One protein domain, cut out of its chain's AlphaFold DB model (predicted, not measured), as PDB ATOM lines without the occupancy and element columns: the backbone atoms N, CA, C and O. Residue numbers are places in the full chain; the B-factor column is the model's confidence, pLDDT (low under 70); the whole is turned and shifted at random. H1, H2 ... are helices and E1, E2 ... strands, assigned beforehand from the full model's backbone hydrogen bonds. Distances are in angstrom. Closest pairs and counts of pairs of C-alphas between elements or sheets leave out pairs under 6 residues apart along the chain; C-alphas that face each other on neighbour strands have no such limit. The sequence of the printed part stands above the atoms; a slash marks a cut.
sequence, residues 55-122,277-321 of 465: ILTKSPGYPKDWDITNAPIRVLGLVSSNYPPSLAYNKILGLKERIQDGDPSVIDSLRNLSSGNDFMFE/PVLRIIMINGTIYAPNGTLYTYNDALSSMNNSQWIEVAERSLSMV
ATOM      1  N   ILE A  55     325.997 187.428 209.702       93.25
ATOM      2  CA  ILE A  55     324.965 186.386 209.783       93.25
ATOM      3  C   ILE A  55     325.617 185.007 209.941       93.25
ATOM      4  O   ILE A  55     325.244 184.247 210.841       93.25
ATOM      5  N   LEU A  56     326.646 184.713 209.137       94.69
ATOM      6  CA  LEU A  56     327.368 183.441 209.195       94.69
ATOM      7  C   LEU A  56     328.070 183.221 210.543       94.69
ATOM      8  O   LEU A  56     328.157 182.085 211.004       94.69
ATOM      9  N   THR A  57     328.568 184.275 211.189       95.06
ATOM     10  CA  THR A  57     329.459 184.166 212.361       95.06
ATOM     11  C   THR A  57     328.822 184.559 213.688       95.06
ATOM     12  O   THR A  57     329.430 184.344 214.734       95.06
ATOM     13  N   LYS A  58     327.592 185.086 213.681       94.06
ATOM     14  CA  LYS A  58     326.830 185.430 214.895       94.06
ATOM     15  C   LYS A  58     325.605 184.543 215.107       94.06
ATOM     16  O   LYS A  58     325.027 184.561 216.191       94.06
ATOM     17  N   SER A  59     325.218 183.745 214.108       93.25
ATOM     18  CA  SER A  59     324.071 182.839 214.186       93.25
ATOM     19  C   SER A  59     324.482 181.370 214.031       93.25
ATOM     20  O   SER A  59     325.332 181.048 213.197       93.25
ATOM     21  N   PRO A  60     323.856 180.435 214.774       92.62
ATOM     22  CA  PRO A  60     323.953 179.011 214.467       92.62
ATOM     23  C   PRO A  60     323.152 178.628 213.211       92.62
ATOM     24  O   PRO A  60     323.222 177.485 212.770       92.62
ATOM     25  N   GLY A  61     322.385 179.551 212.635       92.50
ATOM     26  CA  GLY A  61     321.466 179.252 211.549       92.50
ATOM     27  C   GLY A  61     320.151 178.647 212.038       92.50
ATOM     28  O   GLY A  61     319.939 178.415 213.235       92.50
ATOM     29  N   TYR A  62     319.241 178.438 211.092       90.75
ATOM     30  CA  TYR A  62     317.929 177.859 211.334       90.75
ATOM     31  C   TYR A  62     317.549 176.880 210.210       90.75
ATOM     32  O   TYR A  62     317.450 177.312 209.056       90.75
ATOM     33  N   PRO A  63     317.271 175.602 210.531       92.00
ATOM     34  CA  PRO A  63     317.374 174.991 211.864       92.00
ATOM     35  C   PRO A  63     318.823 174.979 212.396       92.00
ATOM     36  O   PRO A  63     319.769 175.163 211.638       92.00
ATOM     37  N   LYS A  64     319.012 174.842 213.716       90.25
ATOM     38  CA  LYS A  64     320.335 174.986 214.376       90.25
ATOM     39  C   LYS A  64     321.346 173.899 213.984       90.25
ATOM     40  O   LYS A  64     322.544 174.079 214.204       90.25
ATOM     41  N   ASP A  65     320.832 172.791 213.480       88.06
ATOM     42  CA  ASP A  65     321.452 171.520 213.110       88.06
ATOM     43  C   ASP A  65     321.256 171.234 211.610       88.06
ATOM     44  O   ASP A  65     321.131 170.090 211.167       88.06
ATOM     45  N   TRP A  66     321.199 172.299 210.807       90.75
ATOM     46  CA  TRP A  66     321.100 172.207 209.351       90.75
ATOM     47  C   TRP A  66     322.250 171.396 208.725       90.75
ATOM     48  O   TRP A  66     322.102 170.880 207.627       90.75
ATOM     49  N   ASP A  67     323.389 171.248 209.402       87.00
ATOM     50  CA  ASP A  67     324.549 170.497 208.912       87.00
ATOM     51  C   ASP A  67     324.373 168.973 208.942       87.00
ATOM     52  O   ASP A  67     325.095 168.272 208.244       87.00
ATOM     53  N   ILE A  68     323.413 168.458 209.717       82.38
ATOM     54  CA  ILE A  68     323.143 167.013 209.845       82.38
ATOM     55  C   ILE A  68     321.745 166.615 209.362       82.38
ATOM     56  O   ILE A  68     321.406 165.433 209.340       82.38
ATOM     57  N   THR A  69     320.907 167.590 209.001       70.38
ATOM     58  CA  THR A  69     319.532 167.358 208.556       70.38
ATOM     59  C   THR A  69     319.347 167.788 207.105       70.38
ATOM     60  O   THR A  69     319.722 168.891 206.714       70.38
ATOM     61  N   ASN A  70     318.630 166.975 206.324       73.00
ATOM     62  CA  ASN A  70     318.153 167.357 204.983       73.00
ATOM     63  C   ASN A  70     316.973 168.346 205.043       73.00
ATOM     64  O   ASN A  70     316.218 168.497 204.084       73.00
ATOM     65  N   ALA A  71     316.758 168.987 206.194       74.81
ATOM     66  CA  ALA A  71     315.717 169.983 206.347       74.81
ATOM     67  C   ALA A  71     316.059 171.237 205.514       74.81
ATOM     68  O   ALA A  71     317.241 171.577 205.366       74.81
ATOM     69  N   PRO A  72     315.041 171.959 205.005       81.88
ATOM     70  CA  PRO A  72     315.257 173.219 204.306       81.88
ATOM     71  C   PRO A  72     315.958 174.233 205.215       81.88
ATOM     72  O   PRO A  72     315.489 174.523 206.322       81.88
ATOM     73  N   ILE A  73     317.068 174.789 204.734       88.19
ATOM     74  CA  ILE A  73     317.802 175.849 205.430       88.19
ATOM     75  C   ILE A  73     317.041 177.158 205.245       88.19
ATOM     76  O   ILE A  73     316.809 177.589 204.120       88.19
ATOM     77  N   ARG A  74     316.658 177.806 206.349       84.56
ATOM     78  CA  ARG A  74     316.085 179.162 206.306       84.56
ATOM     79  C   ARG A  74     317.149 180.232 206.485       84.56
ATOM     80  O   ARG A  74     317.068 181.285 205.868       84.56
ATOM     81  N   VAL A  75     318.106 179.971 207.374       88.50
ATOM     82  CA  VAL A  75     319.235 180.863 207.644       88.50
ATOM     83  C   VAL A  75     320.481 180.010 207.788       88.50
ATOM     84  O   VAL A  75     320.549 179.178 208.693       88.50
ATOM     85  N   LEU A  76     321.466 180.226 206.923       92.56
ATOM     86  CA  LEU A  76     322.778 179.613 207.066       92.56
ATOM     87  C   LEU A  76     323.568 180.321 208.172       92.56
ATOM     88  O   LEU A  76     323.633 181.548 208.224       92.56
ATOM     89  N   GLY A  77     324.175 179.548 209.067       94.75
ATOM     90  CA  GLY A  77     324.993 180.081 210.153       94.75
ATOM     91  C   GLY A  77     325.986 179.045 210.653       94.75
ATOM     92  O   GLY A  77     325.651 177.866 210.753       94.75
ATOM     93  N   LEU A  78     327.211 179.474 210.950       95.62
ATOM     94  CA  LEU A  78     328.354 178.617 211.272       95.62
ATOM     95  C   LEU A  78     328.628 178.523 212.777       95.62
ATOM     96  O   LEU A  78     329.466 177.723 213.189       95.62
ATOM     97  N   VAL A  79     327.941 179.304 213.615       95.88
ATOM     98  CA  VAL A  79     328.166 179.285 215.069       95.88
ATOM     99  C   VAL A  79     327.740 177.947 215.668       95.88
ATOM    100  O   VAL A  79     326.722 177.347 215.301       95.88
ATOM    101  N   SER A  80     328.526 177.476 216.631       93.88
ATOM    102  CA  SER A  80     328.196 176.308 217.429       93.88
ATOM    103  C   SER A  80     326.986 176.582 218.307       93.88
ATOM    104  O   SER A  80     326.989 177.482 219.142       93.88
ATOM    105  N   SER A  81     325.967 175.739 218.166       91.00
ATOM    106  CA  SER A  81     324.773 175.780 219.014       91.00
ATOM    107  C   SER A  81     325.093 175.493 220.485       91.00
ATOM    108  O   SER A  81     324.373 175.956 221.364       91.00
ATOM    109  N   ASN A  82     326.172 174.746 220.740       90.19
ATOM    110  CA  ASN A  82     326.567 174.291 222.073       90.19
ATOM    111  C   ASN A  82     327.689 175.143 222.688       90.19
ATOM    112  O   ASN A  82     327.836 175.152 223.905       90.19
ATOM    113  N   TYR A  83     328.477 175.840 221.861       89.88
ATOM    114  CA  TYR A  83     329.649 176.611 222.297       89.88
ATOM    115  C   TYR A  83     329.719 178.003 221.636       89.88
ATOM    116  O   TYR A  83     330.715 178.322 220.979       89.88
ATOM    117  N   PRO A  84     328.682 178.854 221.759       89.38
ATOM    118  CA  PRO A  84     328.759 180.229 221.274       89.38
ATOM    119  C   PRO A  84     329.806 181.029 222.080       89.38
ATOM    120  O   PRO A  84     329.969 180.778 223.274       89.38
ATOM    121  N   PRO A  85     330.519 181.998 221.473       90.75
ATOM    122  CA  PRO A  85     330.397 182.490 220.095       90.75
ATOM    123  C   PRO A  85     331.314 181.766 219.083       90.75
ATOM    124  O   PRO A  85     331.618 182.318 218.030       90.75
ATOM    125  N   SER A  86     331.805 180.559 219.383       95.25
ATOM    126  CA  SER A  86     332.743 179.856 218.496       95.25
ATOM    127  C   SER A  86     332.046 179.204 217.302       95.25
ATOM    128  O   SER A  86     330.928 178.698 217.416       95.25
ATOM    129  N   LEU A  87     332.731 179.158 216.160       96.00
ATOM    130  CA  LEU A  87     332.279 178.444 214.965       96.00
ATOM    131  C   LEU A  87     332.301 176.929 215.188       96.00
ATOM    132  O   LEU A  87     333.108 176.422 215.963       96.00
ATOM    133  N   ALA A  88     331.441 176.192 214.498       95.06
ATOM    134  CA  ALA A  88     331.360 174.742 214.597       95.06
ATOM    135  C   ALA A  88     332.066 174.078 213.405       95.06
ATOM    136  O   ALA A  88     331.672 174.283 212.258       95.06
ATOM    137  N   TYR A  89     333.087 173.255 213.663       93.94
ATOM    138  CA  TYR A  89     333.816 172.550 212.599       93.94
ATOM    139  C   TYR A  89     332.906 171.647 211.744       93.94
ATOM    140  O   TYR A  89     333.042 171.606 210.525       93.94
ATOM    141  N   ASN A  90     331.935 170.973 212.367       91.50
ATOM    142  CA  ASN A  90     330.941 170.142 211.679       91.50
ATOM    143  C   ASN A  90     330.081 170.939 210.690       91.50
ATOM    144  O   ASN A  90     329.797 170.439 209.612       91.50
ATOM    145  N   LYS A  91     329.751 172.200 210.993       93.62
ATOM    146  CA  LYS A  91     329.005 173.059 210.063       93.62
ATOM    147  C   LYS A  91     329.821 173.461 208.844       93.62
ATOM    148  O   LYS A  91     329.268 173.593 207.762       93.62
ATOM    149  N   ILE A  92     331.134 173.621 208.996       93.69
ATOM    150  CA  ILE A  92     332.036 173.874 207.864       93.69
ATOM    151  C   ILE A  92     332.118 172.634 206.962       93.69
ATOM    152  O   ILE A  92     332.075 172.770 205.740       93.69
ATOM    153  N   LEU A  93     332.196 171.433 207.549       91.31
ATOM    154  CA  LEU A  93     332.155 170.180 206.789       91.31
ATOM    155  C   LEU A  93     330.804 169.971 206.094       91.31
ATOM    156  O   LEU A  93     330.786 169.753 204.888       91.31
ATOM    157  N   GLY A  94     329.691 170.143 206.809       91.00
ATOM    158  CA  GLY A  94     328.348 170.029 206.235       91.00
ATOM    159  C   GLY A  94     328.083 171.065 205.139       91.00
ATOM    160  O   GLY A  94     327.446 170.749 204.138       91.00
ATOM    161  N   LEU A  95     328.630 172.285 205.263       92.62
ATOM    162  CA  LEU A  95     328.589 173.279 204.186       92.62
ATOM    163  C   LEU A  95     329.309 172.770 202.935       92.62
ATOM    164  O   LEU A  95     328.768 172.866 201.840       92.62
ATOM    165  N   LYS A  96     330.524 172.235 203.099       91.38
ATOM    166  CA  LYS A  96     331.316 171.684 201.996       91.38
ATOM    167  C   LYS A  96     330.579 170.539 201.299       91.38
ATOM    168  O   LYS A  96     330.481 170.562 200.077       91.38
ATOM    169  N   GLU A  97     330.066 169.578 202.061       90.19
ATOM    170  CA  GLU A  97     329.365 168.400 201.536       90.19
ATOM    171  C   GLU A  97     328.091 168.798 200.781       90.19
ATOM    172  O   GLU A  97     327.958 168.493 199.600       90.19
ATOM    173  N   ARG A  98     327.207 169.599 201.392       90.12
ATOM    174  CA  ARG A  98     325.949 170.017 200.746       90.12
ATOM    175  C   ARG A  98     326.165 170.898 199.510       90.12
ATOM    176  O   ARG A  98     325.353 170.866 198.589       90.12
ATOM    177  N   ILE A  99     327.252 171.672 199.462       90.12
ATOM    178  CA  ILE A  99     327.655 172.408 198.252       90.12
ATOM    179  C   ILE A  99     328.126 171.453 197.163       90.12
ATOM    180  O   ILE A  99     327.788 171.663 196.006       90.12
ATOM    181  N   GLN A 100     328.898 170.420 197.505       87.94
ATOM    182  CA  GLN A 100     329.342 169.416 196.534       87.94
ATOM    183  C   GLN A 100     328.161 168.627 195.958       87.94
ATOM    184  O   GLN A 100     328.139 168.380 194.753       87.94
ATOM    185  N   ASP A 101     327.158 168.339 196.788       88.06
ATOM    186  CA  ASP A 101     325.913 167.664 196.400       88.06
ATOM    187  C   ASP A 101     324.932 168.563 195.624       88.06
ATOM    188  O   ASP A 101     323.915 168.085 195.119       88.06
ATOM    189  N   GLY A 102     325.218 169.865 195.510       87.69
ATOM    190  CA  GLY A 102     324.385 170.819 194.778       87.69
ATOM    191  C   GLY A 102     323.060 171.139 195.463       87.69
ATOM    192  O   GLY A 102     322.065 171.379 194.782       87.69
ATOM    193  N   ASP A 103     323.029 171.138 196.798       89.62
ATOM    194  CA  ASP A 103     321.816 171.375 197.578       89.62
ATOM    195  C   ASP A 103     321.229 172.779 197.322       89.62
ATOM    196  O   ASP A 103     321.829 173.785 197.734       89.62
ATOM    197  N   PRO A 104     320.025 172.879 196.722       89.94
ATOM    198  CA  PRO A 104     319.415 174.165 196.402       89.94
ATOM    199  C   PRO A 104     319.183 175.046 197.630       89.94
ATOM    200  O   PRO A 104     319.322 176.258 197.541       89.94
ATOM    201  N   SER A 105     318.904 174.465 198.804       90.88
ATOM    202  CA  SER A 105     318.638 175.245 200.022       90.88
ATOM    203  C   SER A 105     319.876 176.005 200.498       90.88
ATOM    204  O   SER A 105     319.769 177.120 201.011       90.88
ATOM    205  N   VAL A 106     321.060 175.401 200.350       91.12
ATOM    206  CA  VAL A 106     322.334 176.048 200.695       91.12
ATOM    207  C   VAL A 106     322.652 177.139 199.681       91.12
ATOM    208  O   VAL A 106     323.000 178.249 200.078       91.12
ATOM    209  N   ILE A 107     322.498 176.834 198.390       91.50
ATOM    210  CA  ILE A 107     322.766 177.771 197.294       91.50
ATOM    211  C   ILE A 107     321.849 178.994 197.407       91.50
ATOM    212  O   ILE A 107     322.340 180.121 197.434       91.50
ATOM    213  N   ASP A 108     320.542 178.787 197.581       91.69
ATOM    214  CA  ASP A 108     319.561 179.861 197.755       91.69
ATOM    215  C   ASP A 108     319.847 180.685 199.012       91.69
ATOM    216  O   ASP A 108     319.783 181.914 198.982       91.69
ATOM    217  N   SER A 109     320.209 180.037 200.127       92.88
ATOM    218  CA  SER A 109     320.570 180.768 201.342       92.88
ATOM    219  C   SER A 109     321.821 181.621 201.140       92.88
ATOM    220  O   SER A 109     321.851 182.741 201.638       92.88
ATOM    221  N   LEU A 110     322.844 181.123 200.443       93.50
ATOM    222  CA  LEU A 110     324.059 181.884 200.147       93.50
ATOM    223  C   LEU A 110     323.777 183.060 199.205       93.50
ATOM    224  O   LEU A 110     324.239 184.166 199.471       93.50
ATOM    225  N   ARG A 111     322.953 182.845 198.175       92.38
ATOM    226  CA  ARG A 111     322.500 183.895 197.255       92.38
ATOM    227  C   ARG A 111     321.714 184.989 197.980       92.38
ATOM    228  O   ARG A 111     321.904 186.173 197.726       92.38
ATOM    229  N   ASN A 112     320.847 184.606 198.916       91.62
ATOM    230  CA  ASN A 112     320.109 185.566 199.736       91.62
ATOM    231  C   ASN A 112     321.041 186.357 200.666       91.62
ATOM    232  O   ASN A 112     320.834 187.551 200.858       91.62
ATOM    233  N   LEU A 113     322.077 185.717 201.222       92.06
ATOM    234  CA  LEU A 113     323.072 186.393 202.062       92.06
ATOM    235  C   LEU A 113     323.912 187.410 201.284       92.06
ATOM    236  O   LEU A 113     324.232 188.461 201.834       92.06
ATOM    237  N   SER A 114     324.233 187.128 200.020       92.00
ATOM    238  CA  SER A 114     324.928 188.080 199.147       92.00
ATOM    239  C   SER A 114     323.998 189.127 198.529       92.00
ATOM    240  O   SER A 114     324.464 190.000 197.801       92.00
ATOM    241  N   SER A 115     322.691 189.084 198.814       88.81
ATOM    242  CA  SER A 115     321.671 189.922 198.163       88.81
ATOM    243  C   SER A 115     321.669 189.793 196.632       88.81
ATOM    244  O   SER A 115     321.355 190.745 195.925       88.81
ATOM    245  N   GLY A 116     322.021 188.609 196.121       88.69
ATOM    246  CA  GLY A 116     322.136 188.334 194.690       88.69
ATOM    247  C   GLY A 116     323.476 188.717 194.062       88.69
ATOM    248  O   GLY A 116     323.683 188.384 192.908       88.69
ATOM    249  N   ASN A 117     324.392 189.349 194.800       92.44
ATOM    250  CA  ASN A 117     325.720 189.673 194.286       92.44
ATOM    251  C   ASN A 117     326.593 188.423 194.141       92.44
ATOM    252  O   ASN A 117     326.445 187.448 194.894       92.44
ATOM    253  N   ASP A 118     327.555 188.507 193.229       95.19
ATOM    254  CA  ASP A 118     328.619 187.526 193.108       95.19
ATOM    255  C   ASP A 118     329.526 187.576 194.341       95.19
ATOM    256  O   ASP A 118     329.769 188.636 194.934       95.19
ATOM    257  N   PHE A 119     330.064 186.425 194.737       96.19
ATOM    258  CA  PHE A 119     330.997 186.381 195.855       96.19
ATOM    259  C   PHE A 119     331.987 185.222 195.774       96.19
ATOM    260  O   PHE A 119     331.758 184.184 195.153       96.19
ATOM    261  N   MET A 120     333.086 185.386 196.503       96.94
ATOM    262  CA  MET A 120     334.048 184.340 196.814       96.94
ATOM    263  C   MET A 120     334.218 184.285 198.327       96.94
ATOM    264  O   MET A 120     334.658 185.249 198.945       96.94
ATOM    265  N   PHE A 121     333.868 183.154 198.930       96.75
ATOM    266  CA  PHE A 121     333.977 182.913 200.361       96.75
ATOM    267  C   PHE A 121     335.022 181.836 200.634       96.75
ATOM    268  O   PHE A 121     334.916 180.708 200.156       96.75
ATOM    269  N   GLU A 122     336.031 182.182 201.421       96.88
ATOM    270  CA  GLU A 122     337.153 181.322 201.754       96.88
ATOM    271  C   GLU A 122     337.261 181.109 203.261       96.88
ATOM    272  O   GLU A 122     337.220 182.044 204.066       96.88
ATOM    273  N   PRO A 277     342.797 177.853 201.203       93.19
ATOM    274  CA  PRO A 277     341.629 177.643 202.044       93.19
ATOM    275  C   PRO A 277     341.225 176.161 202.093       93.19
ATOM    276  O   PRO A 277     341.385 175.416 201.127       93.19
ATOM    277  N   VAL A 278     340.638 175.730 203.215       91.75
ATOM    278  CA  VAL A 278     340.035 174.389 203.341       91.75
ATOM    279  C   VAL A 278     338.733 174.276 202.543       91.75
ATOM    280  O   VAL A 278     338.344 173.187 202.119       91.75
ATOM    281  N   LEU A 279     338.051 175.409 202.368       93.19
ATOM    282  CA  LEU A 279     336.820 175.543 201.610       93.19
ATOM    283  C   LEU A 279     336.843 176.889 200.891       93.19
ATOM    284  O   LEU A 279     337.032 177.926 201.527       93.19
ATOM    285  N   ARG A 280     336.633 176.850 199.577       94.94
ATOM    286  CA  ARG A 280     336.408 178.011 198.719       94.94
ATOM    287  C   ARG A 280     335.055 177.826 198.047       94.94
ATOM    288  O   ARG A 280     334.833 176.806 197.402       94.94
ATOM    289  N   ILE A 281     334.171 178.797 198.220       95.31
ATOM    290  CA  ILE A 281     332.846 178.837 197.608       95.31
ATOM    291  C   ILE A 281     332.832 180.044 196.693       95.31
ATOM    292  O   ILE A 281     333.162 181.142 197.130       95.31
ATOM    293  N   ILE A 282     332.481 179.834 195.434       96.19
ATOM    294  CA  ILE A 282     332.398 180.893 194.437       96.19
ATOM    295  C   ILE A 282     330.988 180.858 193.872       96.19
ATOM    296  O   ILE A 282     330.536 179.799 193.440       96.19
ATOM    297  N   MET A 283     330.314 182.002 193.896       95.00
ATOM    298  CA  MET A 283     329.022 182.203 193.258       95.00
ATOM    299  C   MET A 283     329.168 183.290 192.199       95.00
ATOM    300  O   MET A 283     329.643 184.380 192.512       95.00
ATOM    301  N   ILE A 284     328.783 182.961 190.967       94.31
ATOM    302  CA  ILE A 284     328.771 183.870 189.820       94.31
ATOM    303  C   ILE A 284     327.398 183.769 189.161       94.31
ATOM    304  O   ILE A 284     326.938 182.663 188.875       94.31
ATOM    305  N   ASN A 285     326.745 184.900 188.908       90.50
ATOM    306  CA  ASN A 285     325.415 184.985 188.307       90.50
ATOM    307  C   ASN A 285     324.366 184.119 189.038       90.50
ATOM    308  O   ASN A 285     323.572 183.395 188.424       90.50
ATOM    309  N   GLY A 286     324.431 184.103 190.373       88.44
ATOM    310  CA  GLY A 286     323.552 183.314 191.236       88.44
ATOM    311  C   GLY A 286     323.782 181.795 191.224       88.44
ATOM    312  O   GLY A 286     323.029 181.079 191.888       88.44
ATOM    313  N   THR A 287     324.798 181.278 190.524       90.56
ATOM    314  CA  THR A 287     325.140 179.846 190.511       90.56
ATOM    315  C   THR A 287     326.529 179.591 191.086       90.56
ATOM    316  O   THR A 287     327.434 180.411 190.985       90.56
ATOM    317  N   ILE A 288     326.722 178.419 191.695       91.75
ATOM    318  CA  ILE A 288     328.044 177.961 192.172       91.75
ATOM    319  C   ILE A 288     328.761 177.045 191.165       91.75
ATOM    320  O   ILE A 288     329.944 176.730 191.317       91.75
ATOM    321  N   TYR A 289     328.040 176.621 190.126       87.88
ATOM    322  CA  TYR A 289     328.535 175.786 189.041       87.88
ATOM    323  C   TYR A 289     328.614 176.593 187.748       87.88
ATOM    324  O   TYR A 289     327.706 177.365 187.429       87.88
ATOM    325  N   ALA A 290     329.666 176.339 186.980       80.88
ATOM    326  CA  ALA A 290     329.804 176.761 185.600       80.88
ATOM    327  C   ALA A 290     328.797 176.021 184.685       80.88
ATOM    328  O   ALA A 290     328.282 174.961 185.057       80.88
ATOM    329  N   PRO A 291     328.535 176.516 183.456       79.69
ATOM    330  CA  PRO A 291     327.546 175.928 182.538       79.69
ATOM    331  C   PRO A 291     327.779 174.453 182.170       79.69
ATOM    332  O   PRO A 291     326.869 173.771 181.712       79.69
ATOM    333  N   ASN A 292     329.003 173.957 182.354       81.62
ATOM    334  CA  ASN A 292     329.403 172.566 182.138       81.62
ATOM    335  C   ASN A 292     329.152 171.651 183.359       81.62
ATOM    336  O   ASN A 292     329.500 170.473 183.306       81.62
ATOM    337  N   GLY A 293     328.602 172.181 184.456       82.50
ATOM    338  CA  GLY A 293     328.321 171.444 185.689       82.50
ATOM    339  C   GLY A 293     329.499 171.315 186.661       82.50
ATOM    340  O   GLY A 293     329.371 170.612 187.660       82.50
ATOM    341  N   THR A 294     330.642 171.967 186.416       86.75
ATOM    342  CA  THR A 294     331.771 171.979 187.369       86.75
ATOM    343  C   THR A 294     331.701 173.186 188.297       86.75
ATOM    344  O   THR A 294     331.210 174.233 187.892       86.75
ATOM    345  N   LEU A 295     332.224 173.084 189.522       88.81
ATOM    346  CA  LEU A 295     332.343 174.242 190.419       88.81
ATOM    347  C   LEU A 295     333.212 175.340 189.789       88.81
ATOM    348  O   LEU A 295     334.217 175.033 189.140       88.81
ATOM    349  N   TYR A 296     332.851 176.604 190.016       91.19
ATOM    350  CA  TYR A 296     333.698 177.728 189.620       91.19
ATOM    351  C   TYR A 296     335.059 177.679 190.320       91.19
ATOM    352  O   TYR A 296     335.179 177.352 191.503       91.19
ATOM    353  N   THR A 297     336.103 178.023 189.574       93.44
ATOM    354  CA  THR A 297     337.483 178.057 190.052       93.44
ATOM    355  C   THR A 297     337.896 179.466 190.462       93.44
ATOM    356  O   THR A 297     337.270 180.464 190.112       93.44
ATOM    357  N   TYR A 298     339.020 179.565 191.174       93.19
ATOM    358  CA  TYR A 298     339.607 180.850 191.556       93.19
ATOM    359  C   TYR A 298     339.853 181.781 190.353       93.19
ATOM    360  O   TYR A 298     339.640 182.988 190.449       93.19
ATOM    361  N   ASN A 299     340.239 181.230 189.198       94.50
ATOM    362  CA  ASN A 299     340.474 182.023 187.989       94.50
ATOM    363  C   ASN A 299     339.172 182.563 187.379       94.50
ATOM    364  O   ASN A 299     339.176 183.661 186.817       94.50
ATOM    365  N   ASP A 300     338.062 181.833 187.520       93.56
ATOM    366  CA  ASP A 300     336.741 182.302 187.093       93.56
ATOM    367  C   ASP A 300     336.292 183.480 187.964       93.56
ATOM    368  O   ASP A 300     335.896 184.520 187.440       93.56
ATOM    369  N   ALA A 301     336.465 183.362 189.287       93.25
ATOM    370  CA  ALA A 301     336.192 184.446 190.231       93.25
ATOM    371  C   ALA A 301     337.039 185.693 189.928       93.25
ATOM    372  O   ALA A 301     336.500 186.792 189.857       93.25
ATOM    373  N   LEU A 302     338.348 185.538 189.684       94.44
ATOM    374  CA  LEU A 302     339.222 186.651 189.285       94.44
ATOM    375  C   LEU A 302     338.763 187.322 187.987       94.44
ATOM    376  O   LEU A 302     338.799 188.547 187.875       94.44
ATOM    377  N   SER A 303     338.330 186.530 187.008       93.50
ATOM    378  CA  SER A 303     337.839 187.048 185.732       93.50
ATOM    379  C   SER A 303     336.523 187.812 185.899       93.50
ATOM    380  O   SER A 303     336.369 188.873 185.295       93.50
ATOM    381  N   SER A 304     335.601 187.324 186.739       93.56
ATOM    382  CA  SER A 304     334.358 188.039 187.073       93.56
ATOM    383  C   SER A 304     334.652 189.330 187.850       93.56
ATOM    384  O   SER A 304     334.265 190.416 187.419       93.56
ATOM    385  N   MET A 305     335.472 189.255 188.904       93.50
ATOM    386  CA  MET A 305     335.870 190.411 189.720       93.50
ATOM    387  C   MET A 305     336.543 191.520 188.903       93.50
ATOM    388  O   MET A 305     336.196 192.684 189.068       93.50
ATOM    389  N   ASN A 306     337.459 191.190 187.985       92.50
ATOM    390  CA  ASN A 306     338.132 192.186 187.135       92.50
ATOM    391  C   ASN A 306     337.174 192.929 186.192       92.50
ATOM    392  O   ASN A 306     337.515 193.985 185.659       92.50
ATOM    393  N   ASN A 307     335.990 192.366 185.955       89.44
ATOM    394  CA  ASN A 307     334.927 193.012 185.207       89.44
ATOM    395  C   ASN A 307     334.006 193.853 186.110       89.44
ATOM    396  O   ASN A 307     333.278 194.706 185.604       89.44
ATOM    397  N   SER A 308     334.031 193.689 187.427       89.19
ATOM    398  CA  SER A 308     333.169 194.472 188.305       89.19
ATOM    399  C   SER A 308     333.693 195.896 188.520       89.19
ATOM    400  O   SER A 308     334.898 196.150 188.523       89.19
ATOM    401  N   GLN A 309     332.775 196.852 188.681       87.06
ATOM    402  CA  GLN A 309     333.112 198.236 189.048       87.06
ATOM    403  C   GLN A 309     333.282 198.405 190.563       87.06
ATOM    404  O   GLN A 309     333.844 199.405 191.011       87.06
ATOM    405  N   TRP A 310     332.810 197.430 191.343       88.81
ATOM    406  CA  TRP A 310     332.811 197.462 192.796       88.81
ATOM    407  C   TRP A 310     333.188 196.092 193.358       88.81
ATOM    408  O   TRP A 310     332.682 195.064 192.922       88.81
ATOM    409  N   ILE A 311     334.095 196.096 194.334       91.00
ATOM    410  CA  ILE A 311     334.526 194.909 195.068       91.00
ATOM    411  C   ILE A 311     334.641 195.306 196.542       91.00
ATOM    412  O   ILE A 311     335.388 196.227 196.879       91.00
ATOM    413  N   GLU A 312     333.946 194.598 197.426       91.94
ATOM    414  CA  GLU A 312     334.104 194.696 198.880       91.94
ATOM    415  C   GLU A 312     334.790 193.444 199.415       91.94
ATOM    416  O   GLU A 312     334.519 192.322 198.986       91.94
ATOM    417  N   VAL A 313     335.682 193.639 200.387       94.00
ATOM    418  CA  VAL A 313     336.370 192.551 201.075       94.00
ATOM    419  C   VAL A 313     336.128 192.663 202.569       94.00
ATOM    420  O   VAL A 313     336.366 193.711 203.168       94.00
ATOM    421  N   ALA A 314     335.724 191.557 203.183       95.81
ATOM    422  CA  ALA A 314     335.612 191.430 204.624       95.81
ATOM    423  C   ALA A 314     336.391 190.205 205.113       95.81
ATOM    424  O   ALA A 314     336.388 189.140 204.496       95.81
ATOM    425  N   GLU A 315     337.065 190.353 206.252       95.44
ATOM    426  CA  GLU A 315     337.839 189.284 206.877       95.44
ATOM    427  C   GLU A 315     337.540 189.220 208.379       95.44
ATOM    428  O   GLU A 315     337.329 190.246 209.042       95.44
ATOM    429  N   ARG A 316     337.496 188.002 208.926       94.25
ATOM    430  CA  ARG A 316     337.318 187.741 210.360       94.25
ATOM    431  C   ARG A 316     338.223 186.602 210.805       94.25
ATOM    432  O   ARG A 316     338.230 185.536 210.199       94.25
ATOM    433  N   SER A 317     338.925 186.811 211.913       94.38
ATOM    434  CA  SER A 317     339.613 185.741 212.638       94.38
ATOM    435  C   SER A 317     338.796 185.390 213.879       94.38
ATOM    436  O   SER A 317     338.498 186.259 214.696       94.38
ATOM    437  N   LEU A 318     338.388 184.130 213.988       94.50
ATOM    438  CA  LEU A 318     337.433 183.639 214.982       94.50
ATOM    439  C   LEU A 318     337.943 182.351 215.631       94.50
ATOM    440  O   LEU A 318     338.824 181.667 215.108       94.50
ATOM    441  N   SER A 319     337.362 182.015 216.780       95.19
ATOM    442  CA  SER A 319     337.551 180.709 217.409       95.19
ATOM    443  C   SER A 319     336.578 179.695 216.812       95.19
ATOM    444  O   SER A 319     335.417 180.010 216.550       95.19
ATOM    445  N   MET A 320     337.040 178.469 216.614       95.62
ATOM    446  CA  MET A 320     336.270 177.333 216.123       95.62
ATOM    447  C   MET A 320     336.400 176.181 217.113       95.62
ATOM    448  O   MET A 320     337.498 175.832 217.530       95.62
ATOM    449  N   VAL A 321     335.286 175.550 217.458       96.06
ATOM    450  CA  VAL A 321     335.283 174.316 218.233       96.06
ATOM    451  C   VAL A 321     335.328 173.105 217.308       96.06
ATOM    452  O   VAL A 321     334.516 172.966 216.388       96.06
TER     453      VAL A 321
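AT A GLANCE: This is residues 55 to 122 and 277 to 321 of the 465 residues of an uncharacterized protein of Thermococcus barophilus (UniProt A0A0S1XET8). A ribbon of two antiparallel strands, E1 and E2, sits in the middle, with helix H4 over one face and helices H2 and H3, which meet at a corner near their linked ends, toward the other. The long strand E3 runs past E1 along one side, from the H4 end to the first residue of H2, while short H1 and the loop of residues 59 to 88 lie away from H4. The printed part has 113 residues with four named helices and three named strands, in the order H1 H2 H3 E1 E2 H4 E3; the class is mixed, and under half of the residues are in named elements. The whole is compact, with a radius of gyration of the C-alphas of 14.1 A and spans of 42 by 28 by 24 A.

HOW THE PARTS SIT: Start at E1, residues 118 to 122, and its antiparallel neighbour E2, residues 279 to 283: N 121 and O 281 are 2.8 A apart, and N 283 and O 119 2.9 A, both within hydrogen-bond range. Look next at H4, residues 298 to 305, whose closest C-alpha pair with E2 is Ala 301 and Ile 282, 6.7 A. For H2, residues 89 to 100, the closest C-alphas with E2 are Lys 96 and Leu 279, 6.7 A. H2, with residues 95 to 99 alone, touches H3, residues 104 to 113; their closest C-alphas, Ile 99 and Val 106, are 6.9 A apart, and they run opposite ways at a steep tilt of 69 degrees, only just short of about perpendicular. E3, residues 311 to 321, is near E1 and pairs with no named strand, but residues 320 to 321 pair in parallel with residues 87 to 88. H1, residues 55 to 58, is close to but not clearly touching H3, the C-alphas of Ile 55 and Leu 113 being 7.9 A apart. Every O i to N i+4 pair is within hydrogen-bond range in H2, H3 and H4; H1 is too short for one.

IN THESE COORDINATES: Find C-alpha 55 at (324.965, 186.386, 209.783), where H1 begins. H2 is 17.0 A long and H3 14.0 A; E1, 13.6 A, begins at C-alpha 118 at (328.619, 187.526, 193.108), and E2 is 13.2 A long. H4 measures 10.4 A. E3, 31.0 A, bends by 50 degrees at residue 318 and ends at C-alpha 321 at (335.283, 174.316, 218.233).

THE WHOLE: The C-alphas farthest apart, of Asn 82 and Asn 307, are 42.2 A apart. Residues 123 to 276 are not printed; C-alphas 122 and 277 are 5.8 A apart across the cut. The links H1 to H2 and E2 to H4 are long. The mean pLDDT of the printed part is 91.1, and no printed residue is under 70.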